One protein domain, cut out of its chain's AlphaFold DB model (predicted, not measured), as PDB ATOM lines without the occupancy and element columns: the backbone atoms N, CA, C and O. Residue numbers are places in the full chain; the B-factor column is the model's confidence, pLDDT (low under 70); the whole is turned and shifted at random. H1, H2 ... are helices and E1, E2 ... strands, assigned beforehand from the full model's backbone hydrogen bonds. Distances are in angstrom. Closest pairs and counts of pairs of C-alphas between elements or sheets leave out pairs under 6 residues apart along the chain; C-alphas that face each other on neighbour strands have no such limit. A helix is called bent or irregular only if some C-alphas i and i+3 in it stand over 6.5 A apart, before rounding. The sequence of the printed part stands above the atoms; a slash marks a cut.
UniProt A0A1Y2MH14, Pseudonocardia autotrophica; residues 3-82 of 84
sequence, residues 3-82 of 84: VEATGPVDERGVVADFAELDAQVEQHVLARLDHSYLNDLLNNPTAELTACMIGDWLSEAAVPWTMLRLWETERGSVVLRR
ATOM      1  N   VAL A   3       7.312  62.507  40.556       92.81
ATOM      2  CA  VAL A   3       5.950  63.025  40.415       92.81
ATOM      3  C   VAL A   3       5.106  61.945  39.754       92.81
ATOM      4  O   VAL A   3       5.459  61.445  38.690       92.81
ATOM      5  N   GLU A   4       3.987  61.600  40.376       93.44
ATOM      6  CA  GLU A   4       2.936  60.803  39.749       93.44
ATOM      7  C   GLU A   4       1.805  61.725  39.306       93.44
ATOM      8  O   GLU A   4       1.424  62.654  40.024       93.44
ATOM      9  N   ALA A   5       1.247  61.430  38.135       90.94
ATOM     10  CA  ALA A   5       0.077  62.097  37.593       90.94
ATOM     11  C   ALA A   5      -1.058  61.092  37.376       90.94
ATOM     12  O   ALA A   5      -0.832  59.928  37.042       90.94
ATOM     13  N   THR A   6      -2.296  61.535  37.572       91.00
ATOM     14  CA  THR A   6      -3.486  60.705  37.345       91.00
ATOM     15  C   THR A   6      -4.531  61.502  36.584       91.00
ATOM     16  O   THR A   6      -4.783  62.665  36.879       91.00
ATOM     17  N   GLY A   7      -5.167  60.853  35.615       89.56
ATOM     18  CA  GLY A   7      -6.173  61.464  34.763       89.56
ATOM     19  C   GLY A   7      -6.787  60.446  33.804       89.56
ATOM     20  O   GLY A   7      -6.383  59.277  33.798       89.56
ATOM     21  N   PRO A   8      -7.788  60.863  33.015       91.19
ATOM     22  CA  PRO A   8      -8.307  60.040  31.935       91.19
ATOM     23  C   PRO A   8      -7.231  59.816  30.868       91.19
ATOM     24  O   PRO A   8      -6.357  60.653  30.667       91.19
ATOM     25  N   VAL A   9      -7.326  58.689  30.168       92.56
ATOM     26  CA  VAL A   9      -6.523  58.436  28.970       92.56
ATOM     27  C   VAL A   9      -7.075  59.283  27.822       92.56
ATOM     28  O   VAL A   9      -8.286  59.273  27.587       92.56
ATOM     29  N   ASP A  10      -6.207  60.018  27.132       88.62
ATOM     30  CA  ASP A  10      -6.572  60.877  26.006       88.62
ATOM     31  C   ASP A  10      -6.658  60.109  24.667       88.62
ATOM     32  O   ASP A  10      -6.503  58.887  24.598       88.62
ATOM     33  N   GLU A  11      -6.898  60.829  23.567       92.62
ATOM     34  CA  GLU A  11      -6.973  60.255  22.214       92.62
ATOM     35  C   GLU A  11      -5.648  59.632  21.736       92.62
ATOM     36  O   GLU A  11      -5.648  58.816  20.811       92.62
ATOM     37  N   ARG A  12      -4.520  59.994  22.360       90.69
ATOM     38  CA  ARG A  12      -3.192  59.430  22.085       90.69
ATOM     39  C   ARG A  12      -2.952  58.131  22.862       90.69
ATOM     40  O   ARG A  12      -1.966  57.447  22.595       90.69
ATOM     41  N   GLY A  13      -3.843  57.758  23.783       92.31
ATOM     42  CA  GLY A  13      -3.728  56.532  24.571       92.31
ATOM     43  C   GLY A  13      -2.838  56.668  25.808       92.31
ATOM     44  O   GLY A  13      -2.428  55.649  26.367       92.31
ATOM     45  N   VAL A  14      -2.554  57.895  26.259       88.94
ATOM     46  CA  VAL A  14      -1.761  58.173  27.467       88.94
ATOM     47  C   VAL A  14      -2.538  59.059  28.445       88.94
ATOM     48  O   VAL A  14      -3.468  59.756  28.060       88.94
ATOM     49  N   VAL A  15      -2.186  59.016  29.734       87.25
ATOM     50  CA  VAL A  15      -2.749  59.941  30.744       87.25
ATOM     51  C   VAL A  15      -2.140  61.339  30.599       87.25
ATOM     52  O   VAL A  15      -2.824  62.345  30.741       87.25
ATOM     53  N   ALA A  16      -0.841  61.377  30.321       85.38
ATOM     54  CA  ALA A  16      -0.071  62.557  29.967       85.38
ATOM     55  C   ALA A  16       1.135  62.091  29.144       85.38
ATOM     56  O   ALA A  16       1.643  60.986  29.362       85.38
ATOM     57  N   ASP A  17       1.592  62.916  28.207       88.75
ATOM     58  CA  ASP A  17       2.861  62.674  27.529       88.75
ATOM     59  C   ASP A  17       4.023  62.942  28.504       88.75
ATOM     60  O   ASP A  17       4.048  63.966  29.191       88.75
ATOM     61  N   PHE A  18       4.979  62.013  28.597       87.69
ATOM     62  CA  PHE A  18       6.103  62.146  29.528       87.69
ATOM     63  C   PHE A  18       7.013  63.330  29.190       87.69
ATOM     64  O   PHE A  18       7.491  63.988  30.106       87.69
ATOM     65  N   ALA A  19       7.227  63.639  27.908       88.25
ATOM     66  CA  ALA A  19       8.060  64.770  27.514       88.25
ATOM     67  C   ALA A  19       7.367  66.103  27.822       88.25
ATOM     68  O   ALA A  19       8.024  67.054  28.245       88.25
ATOM     69  N   GLU A  20       6.042  66.173  27.656       87.62
ATOM     70  CA  GLU A  20       5.257  67.337  28.083       87.62
ATOM     71  C   GLU A  20       5.315  67.502  29.612       87.62
ATOM     72  O   GLU A  20       5.547  68.610  30.097       87.62
ATOM     73  N   LEU A  21       5.177  66.411  30.376       88.25
ATOM     74  CA  LEU A  21       5.278  66.432  31.839       88.25
ATOM     75  C   LEU A  21       6.670  66.871  32.317       88.25
ATOM     76  O   LEU A  21       6.768  67.755  33.167       88.25
ATOM     77  N   ASP A  22       7.731  66.297  31.750       90.00
ATOM     78  CA  ASP A  22       9.113  66.647  32.083       90.00
ATOM     79  C   ASP A  22       9.396  68.119  31.773       90.00
ATOM     80  O   ASP A  22       9.950  68.824  32.615       90.00
ATOM     81  N   ALA A  23       8.933  68.623  30.623       91.31
ATOM     82  CA  ALA A  23       9.081  70.032  30.266       91.31
ATOM     83  C   ALA A  23       8.359  70.962  31.256       91.31
ATOM     84  O   ALA A  23       8.911  71.992  31.650       91.31
ATOM     85  N   GLN A  24       7.148  70.601  31.701       90.81
ATOM     86  CA  GLN A  24       6.419  71.369  32.716       90.81
ATOM     87  C   GLN A  24       7.164  71.381  34.057       90.81
ATOM     88  O   GLN A  24       7.322  72.439  34.670       90.81
ATOM     89  N   VAL A  25       7.660  70.225  34.504       90.25
ATOM     90  CA  VAL A  25       8.435  70.111  35.748       90.25
ATOM     91  C   VAL A  25       9.742  70.900  35.648       90.25
ATOM     92  O   VAL A  25      10.101  71.620  36.581       90.25
ATOM     93  N   GLU A  26      10.445  70.825  34.524       90.81
ATOM     94  CA  GLU A  26      11.688  71.560  34.314       90.81
ATOM     95  C   GLU A  26      11.454  73.074  34.352       90.81
ATOM     96  O   GLU A  26      12.089  73.785  35.133       90.81
ATOM     97  N   GLN A  27      10.482  73.563  33.579       90.62
ATOM     98  CA  GLN A  27      10.183  74.988  33.458       90.62
ATOM     99  C   GLN A  27       9.649  75.601  34.760       90.62
ATOM    100  O   GLN A  27      10.014  76.727  35.112       90.62
ATOM    101  N   HIS A  28       8.762  74.896  35.464       89.00
ATOM    102  CA  HIS A  28       8.027  75.458  36.601       89.00
ATOM    103  C   HIS A  28       8.588  75.063  37.966       89.00
ATOM    104  O   HIS A  28       8.267  75.725  38.955       89.00
ATOM    105  N   VAL A  29       9.437  74.034  38.035       89.31
ATOM    106  CA  VAL A  29      10.046  73.568  39.286       89.31
ATOM    107  C   VAL A  29      11.566  73.639  39.216       89.31
ATOM    108  O   VAL A  29      12.164  74.413  39.962       89.31
ATOM    109  N   LEU A  30      12.208  72.872  38.330       87.50
ATOM    110  CA  LEU A  30      13.670  72.726  38.357       87.50
ATOM    111  C   LEU A  30      14.388  74.039  38.048       87.50
ATOM    112  O   LEU A  30      15.293  74.408  38.786       87.50
ATOM    113  N   ALA A  31      13.935  74.804  37.052       86.62
ATOM    114  CA  ALA A  31      14.523  76.098  36.711       86.62
ATOM    115  C   ALA A  31      14.501  77.094  37.887       86.62
ATOM    116  O   ALA A  31      15.414  77.909  38.026       86.62
ATOM    117  N   ARG A  32      13.480  77.010  38.754       83.81
ATOM    118  CA  ARG A  32      13.359  77.843  39.963       83.81
ATOM    119  C   ARG A  32      14.302  77.385  41.077       83.81
ATOM    120  O   ARG A  32      14.774  78.221  41.845       83.81
ATOM    121  N   LEU A  33      14.574  76.083  41.161       81.00
ATOM    122  CA  LEU A  33      15.437  75.482  42.179       81.00
ATOM    123  C   LEU A  33      16.929  75.544  41.815       81.00
ATOM    124  O   LEU A  33      17.747  75.770  42.696       81.00
ATOM    125  N   ASP A  34      17.289  75.374  40.541       72.19
ATOM    126  CA  ASP A  34      18.685  75.221  40.090       72.19
ATOM    127  C   ASP A  34      19.501  76.525  40.184       72.19
ATOM    128  O   ASP A  34      20.715  76.513  40.374       72.19
ATOM    129  N   HIS A  35      18.825  77.674  40.118       62.34
ATOM    130  CA  HIS A  35      19.454  78.999  40.189       62.34
ATOM    131  C   HIS A  35      19.305  79.684  41.556       62.34
ATOM    132  O   HIS A  35      19.709  80.839  41.703       62.34
ATOM    133  N   SER A  36      18.734  78.998  42.549       61.41
ATOM    134  CA  SER A  36      18.382  79.587  43.845       61.41
ATOM    135  C   SER A  36      18.936  78.748  44.988       61.41
ATOM    136  O   SER A  36      18.817  77.524  44.985       61.41
ATOM    137  N   TYR A  37      19.474  79.380  46.034       62.34
ATOM    138  CA  TYR A  37      19.642  78.655  47.290       62.34
ATOM    139  C   TYR A  37      18.252  78.412  47.887       62.34
ATOM    140  O   TYR A  37      17.455  79.338  48.001       62.34
ATOM    141  N   LEU A  38      17.954  77.178  48.312       65.25
ATOM    142  CA  LEU A  38      16.667  76.831  48.946       65.25
ATOM    143  C   LEU A  38      16.326  77.770  50.123       65.25
ATOM    144  O   LEU A  38      15.164  78.102  50.344       65.25
ATOM    145  N   ASN A  39      17.360  78.231  50.836       61.91
ATOM    146  CA  ASN A  39      17.267  79.187  51.943       61.91
ATOM    147  C   ASN A  39      16.740  80.573  51.525       61.91
ATOM    148  O   ASN A  39      16.192  81.283  52.362       61.91
ATOM    149  N   ASP A  40      16.892  80.966  50.258       71.69
ATOM    150  CA  ASP A  40      16.385  82.247  49.745       71.69
ATOM    151  C   ASP A  40      14.880  82.176  49.435       71.69
ATOM    152  O   ASP A  40      14.202  83.199  49.361       71.69
ATOM    153  N   LEU A  41      14.351  80.957  49.268       69.19
ATOM    154  CA  LEU A  41      12.949  80.686  48.941       69.19
ATOM    155  C   LEU A  41      12.119  80.343  50.184       69.19
ATOM    156  O   LEU A  41      10.936  80.673  50.252       69.19
ATOM    157  N   LEU A  42      12.731  79.695  51.178       72.00
ATOM    158  CA  LEU A  42      12.077  79.283  52.416       72.00
ATOM    159  C   LEU A  42      12.935  79.650  53.624       72.00
ATOM    160  O   LEU A  42      14.091  79.260  53.731       72.00
ATOM    161  N   ASN A  43      12.310  80.308  54.602       68.50
ATOM    162  CA  ASN A  43      12.963  80.684  55.859       68.50
ATOM    163  C   ASN A  43      13.403  79.454  56.692       68.50
ATOM    164  O   ASN A  43      14.271  79.555  57.554       68.50
ATOM    165  N   ASN A  44      12.786  78.291  56.446       78.19
ATOM    166  CA  ASN A  44      13.185  76.987  56.974       78.19
ATOM    167  C   ASN A  44      12.964  75.918  55.884       78.19
ATOM    168  O   ASN A  44      11.844  75.418  55.753       78.19
ATOM    169  N   PRO A  45      13.972  75.597  55.061       82.75
ATOM    170  CA  PRO A  45      13.806  74.731  53.897       82.75
ATOM    171  C   PRO A  45      13.843  73.243  54.273       82.75
ATOM    172  O   PRO A  45      14.700  72.492  53.811       82.75
ATOM    173  N   THR A  46      12.916  72.789  55.121       89.94
ATOM    174  CA  THR A  46      12.768  71.347  55.371       89.94
ATOM    175  C   THR A  46      12.251  70.639  54.119       89.94
ATOM    176  O   THR A  46      11.642  71.263  53.238       89.94
ATOM    177  N   ALA A  47      12.458  69.323  54.034       90.25
ATOM    178  CA  ALA A  47      11.957  68.523  52.921       90.25
ATOM    179  C   ALA A  47      10.424  68.614  52.785       90.25
ATOM    180  O   ALA A  47       9.910  68.649  51.670       90.25
ATOM    181  N   GLU A  48       9.687  68.717  53.893       92.88
ATOM    182  CA  GLU A  48       8.229  68.873  53.893       92.88
ATOM    183  C   GLU A  48       7.793  70.211  53.305       92.88
ATOM    184  O   GLU A  48       6.954  70.241  52.406       92.88
ATOM    185  N   LEU A  49       8.371  71.319  53.782       92.00
ATOM    186  CA  LEU A  49       8.005  72.654  53.307       92.00
ATOM    187  C   LEU A  49       8.411  72.854  51.846       92.00
ATOM    188  O   LEU A  49       7.649  73.424  51.065       92.00
ATOM    189  N   THR A  50       9.564  72.308  51.459       91.31
ATOM    190  CA  THR A  50      10.022  72.308  50.068       91.31
ATOM    191  C   THR A  50       9.085  71.494  49.181       91.31
ATOM    192  O   THR A  50       8.686  71.969  48.120       91.31
ATOM    193  N   ALA A  51       8.675  70.298  49.615       93.19
ATOM    194  CA  ALA A  51       7.716  69.498  48.864       93.19
ATOM    195  C   ALA A  51       6.368  70.226  48.720       93.19
ATOM    196  O   ALA A  51       5.798  70.205  47.633       93.19
ATOM    197  N   CYS A  52       5.870  70.901  49.766       93.25
ATOM    198  CA  CYS A  52       4.597  71.630  49.696       93.25
ATOM    199  C   CYS A  52       4.663  72.747  48.653       93.25
ATOM    200  O   CYS A  52       3.810  72.812  47.776       93.25
ATOM    201  N   MET A  53       5.729  73.548  48.691       92.75
ATOM    202  CA  MET A  53       5.972  74.617  47.724       92.75
ATOM    203  C   MET A  53       6.049  74.092  46.283       92.75
ATOM    204  O   MET A  53       5.458  74.671  45.375       92.75
ATOM    205  N   ILE A  54       6.741  72.970  46.063       93.44
ATOM    206  CA  ILE A  54       6.789  72.335  44.742       93.44
ATOM    207  C   ILE A  54       5.392  71.868  44.312       93.44
ATOM    208  O   ILE A  54       5.008  72.070  43.162       93.44
ATOM    209  N   GLY A  55       4.619  71.267  45.219       94.38
ATOM    210  CA  GLY A  55       3.236  70.863  44.954       94.38
ATOM    211  C   GLY A  55       2.339  72.042  44.561       94.38
ATOM    212  O   GLY A  55       1.507  71.910  43.656       94.38
ATOM    213  N   ASP A  56       2.539  73.207  45.177       94.00
ATOM    214  CA  ASP A  56       1.842  74.440  44.809       94.00
ATOM    215  C   ASP A  56       2.223  74.879  43.389       94.00
ATOM    216  O   ASP A  56       1.340  75.092  42.561       94.00
ATOM    217  N   TRP A  57       3.514  74.894  43.043       94.06
ATOM    218  CA  TRP A  57       3.967  75.242  41.688       94.06
ATOM    219  C   TRP A  57       3.466  74.283  40.607       94.06
ATOM    220  O   TRP A  57       3.071  74.726  39.530       94.06
ATOM    221  N   LEU A  58       3.447  72.978  40.885       92.94
ATOM    222  CA  LEU A  58       2.868  71.987  39.974       92.94
ATOM    223  C   LEU A  58       1.367  72.234  39.774       92.94
ATOM    224  O   LEU A  58       0.852  72.091  38.667       92.94
ATOM    225  N   SER A  59       0.666  72.642  40.835       92.69
ATOM    226  CA  SER A  59      -0.756  72.993  40.768       92.69
ATOM    227  C   SER A  59      -0.998  74.274  39.967       92.69
ATOM    228  O   SER A  59      -1.931  74.320  39.169       92.69
ATOM    229  N   GLU A  60      -0.155  75.295  40.141       92.44
ATOM    230  CA  GLU A  60      -0.186  76.541  39.363       92.44
ATOM    231  C   GLU A  60       0.075  76.299  37.871       92.44
ATOM    232  O   GLU A  60      -0.559  76.926  37.025       92.44
ATOM    233  N   ALA A  61       0.966  75.358  37.548       89.62
ATOM    234  CA  ALA A  61       1.249  74.921  36.182       89.62
ATOM    235  C   ALA A  61       0.167  73.989  35.597       89.62
ATOM    236  O   ALA A  61       0.317  73.492  34.484       89.62
ATOM    237  N   ALA A  62      -0.923  73.740  36.334       89.31
ATOM    238  CA  ALA A  62      -2.004  72.834  35.952       89.31
ATOM    239  C   ALA A  62      -1.540  71.397  35.631       89.31
ATOM    240  O   ALA A  62      -2.207  70.675  34.888       89.31
ATOM    241  N   VAL A  63      -0.427  70.955  36.226       89.50
ATOM    242  CA  VAL A  63       0.024  69.564  36.131       89.50
ATOM    243  C   VAL A  63      -0.948  68.687  36.933       89.50
ATOM    244  O   VAL A  63      -1.199  68.986  38.105       89.50
ATOM    245  N   PRO A  64      -1.487  67.589  36.368       89.19
ATOM    246  CA  PRO A  64      -2.437  66.709  37.054       89.19
ATOM    247  C   PRO A  64      -1.736  65.758  38.042       89.19
ATOM    248  O   PRO A  64      -1.922  64.540  38.003       89.19
ATOM    249  N   TRP A  65      -0.885  66.306  38.914       92.81
ATOM    250  CA  TRP A  65      -0.105  65.536  39.878       92.81
ATOM    251  C   TRP A  65      -0.970  65.050  41.047       92.81
ATOM    252  O   TRP A  65      -1.840  65.764  41.553       92.81
ATOM    253  N   THR A  66      -0.701  63.833  41.508       94.94
ATOM    254  CA  THR A  66      -1.400  63.199  42.638       94.94
ATOM    255  C   THR A  66      -0.458  62.804  43.764       94.94
ATOM    256  O   THR A  66      -0.856  62.790  44.934       94.94
ATOM    257  N   MET A  67       0.809  62.545  43.448       95.81
ATOM    258  CA  MET A  67       1.840  62.276  44.438       95.81
ATOM    259  C   MET A  67       3.148  62.946  44.033       95.81
ATOM    260  O   MET A  67       3.541  62.940  42.870       95.81
ATOM    261  N   LEU A  68       3.799  63.548  45.020       95.50
ATOM    262  CA  LEU A  68       5.110  64.158  44.900       95.50
ATOM    263  C   LEU A  68       6.013  63.555  45.969       95.50
ATOM    264  O   LEU A  68       5.700  63.611  47.161       95.50
ATOM    265  N   ARG A  69       7.164  63.036  45.554       96.25
ATOM    266  CA  ARG A  69       8.214  62.560  46.447       96.25
ATOM    267  C   ARG A  69       9.473  63.397  46.287       96.25
ATOM    268  O   ARG A  69      10.053  63.501  45.201       96.25
ATOM    269  N   LEU A  70       9.938  63.933  47.410       94.75
ATOM    270  CA  LEU A  70      11.178  64.687  47.506       94.75
ATOM    271  C   LEU A  70      12.167  63.936  48.398       94.75
ATOM    272  O   LEU A  70      11.853  63.614  49.542       94.75
ATOM    273  N   TRP A  71      13.359  63.657  47.874       93.19
ATOM    274  CA  TRP A  71      14.461  63.079  48.639       93.19
ATOM    275  C   TRP A  71      15.347  64.194  49.180       93.19
ATOM    276  O   TRP A  71      15.801  65.039  48.413       93.19
ATOM    277  N   GLU A  72      15.606  64.165  50.481       87.88
ATOM    278  CA  GLU A  72      16.611  65.016  51.128       87.88
ATOM    279  C   GLU A  72      17.982  64.328  51.122       87.88
ATOM    280  O   GLU A  72      19.020  64.958  50.945       87.88
ATOM    281  N   THR A  73      17.980  63.002  51.277       89.81
ATOM    282  CA  THR A  73      19.166  62.143  51.210       89.81
ATOM    283  C   THR A  73      18.812  60.831  50.509       89.81
ATOM    284  O   THR A  73      17.641  60.542  50.265       89.81
ATOM    285  N   GLU A  74      19.802  59.973  50.253       87.44
ATOM    286  CA  GLU A  74      19.580  58.643  49.660       87.44
ATOM    287  C   GLU A  74      18.591  57.764  50.451       87.44
ATOM    288  O   GLU A  74      17.986  56.854  49.889       87.44
ATOM    289  N   ARG A  75      18.431  58.008  51.761       91.38
ATOM    290  CA  ARG A  75      17.592  57.191  52.659       91.38
ATOM    291  C   ARG A  75      16.398  57.939  53.249       91.38
ATOM    292  O   ARG A  75      15.561  57.310  53.890       91.38
ATOM    293  N   GLY A  76      16.329  59.255  53.064       92.69
ATOM    294  CA  GLY A  76      15.301  60.119  53.640       92.69
ATOM    295  C   GLY A  76      14.510  60.828  52.551       92.69
ATOM    296  O   GLY A  76      15.081  61.572  51.753       92.69
ATOM    297  N   SER A  77      13.195  60.608  52.529       96.06
ATOM    298  CA  SER A  77      12.283  61.277  51.600       96.06
ATOM    299  C   SER A  77      10.969  61.648  52.270       96.06
ATOM    300  O   SER A  77      10.462  60.875  53.087       96.06
ATOM    301  N   VAL A  78      10.371  62.746  51.826       96.56
ATOM    302  CA  VAL A  78       8.990  63.123  52.135       96.56
ATOM    303  C   VAL A  78       8.102  62.792  50.940       96.56
ATOM    304  O   VAL A  78       8.518  62.921  49.788       96.56
ATOM    305  N   VAL A  79       6.875  62.354  51.221       97.12
ATOM    306  CA  VAL A  79       5.843  62.120  50.209       97.12
ATOM    307  C   VAL A  79       4.629  62.978  50.521       97.12
ATOM    308  O   VAL A  79       4.014  62.817  51.576       97.12
ATOM    309  N   LEU A  80       4.251  63.824  49.572       96.00
ATOM    310  CA  LEU A  80       2.979  64.525  49.565       96.00
ATOM    311  C   LEU A  80       2.004  63.813  48.643       96.00
ATOM    312  O   LEU A  80       2.355  63.409  47.537       96.00
ATOM    313  N   ARG A  81       0.766  63.663  49.111       95.81
ATOM    314  CA  ARG A  81      -0.343  63.133  48.321       95.81
ATOM    315  C   ARG A  81      -1.441  64.168  48.271       95.81
ATOM    316  O   ARG A  81      -1.862  64.667  49.314       95.81
ATOM    317  N   ARG A  82      -1.915  64.444  47.067       86.12
ATOM    318  CA  ARG A  82      -3.076  65.286  46.838       86.12
ATOM    319  C   ARG A  82      -4.287  64.376  46.624       86.12
ATOM    320  O   ARG A  82      -4.208  63.481  45.785       86.12
TER     321      ARG A  82
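Overview. This is residues 3 to 82 of the 84 residues of a protein of Pseudonocardia autotrophica (UniProt A0A1Y2MH14). A small three-stranded sheet is covered on one face by the helix H3, while the longer, kinked helix H1 packs on H3 at a steep angle and grazes the sheet. Residues 9 to 14 stick out at one end of the elongated outline, and little H2 lies at the other. The 80 printed residues hold E1, H1, H2, H3, E2 and E3 in that order, a mixed class, with the antiparallel sheet ordered E1, E2, E3. The whole is only just compact, close to loose, with a radius of gyration of the C-alphas of 13.6 A and spans of 44 by 25 by 21 A.

Along the chain. E1, residues 3 to 5, begins at C-alpha 3 (5.950, 63.025, 40.415). H1, residues 18 to 34, is 21.0 A long, with a kink of 38 degrees near residue 28; it is only just irregular, C-alphas 28 and 31 being 6.53 A apart. H2 is residues 38 to 41, and H3, residues 47 to 60, is 19.9 A long. E2, residues 65 to 71, is 17.2 A long; E3, residues 77 to 81, ends at C-alpha 81 (-0.343, 63.133, 48.321).

Arrangement. E1 and E2 are antiparallel, N 4 and O 67 being 2.9 A apart. The hairpin of E2 and E3 has N 80 and O 68 at 2.8 A. H3 is on the sheet, over E2 and E3, at a height of 9.0 A: two layers, a helix on one face of a sheet. Its residues 54 to 58 touch residues 25 to 29 of H1, closest at C-alphas 54 and 29, 6.5 A, at a steep tilt of 54 degrees, opposite ways. H2 is not on the sheet. In H3 every O i to N i+4 pair is within hydrogen-bond range, in H1 11 of 13; H2 is too short for such a pair.

Size, cuts and confidence. The C-alphas of Glu 11 and Asn 43, the two farthest apart, are 44.1 A apart. The printed part has no cut. The link from E1 to H1 is long. The pLDDT is under 70 at residues 35 to 39, 41 and 43.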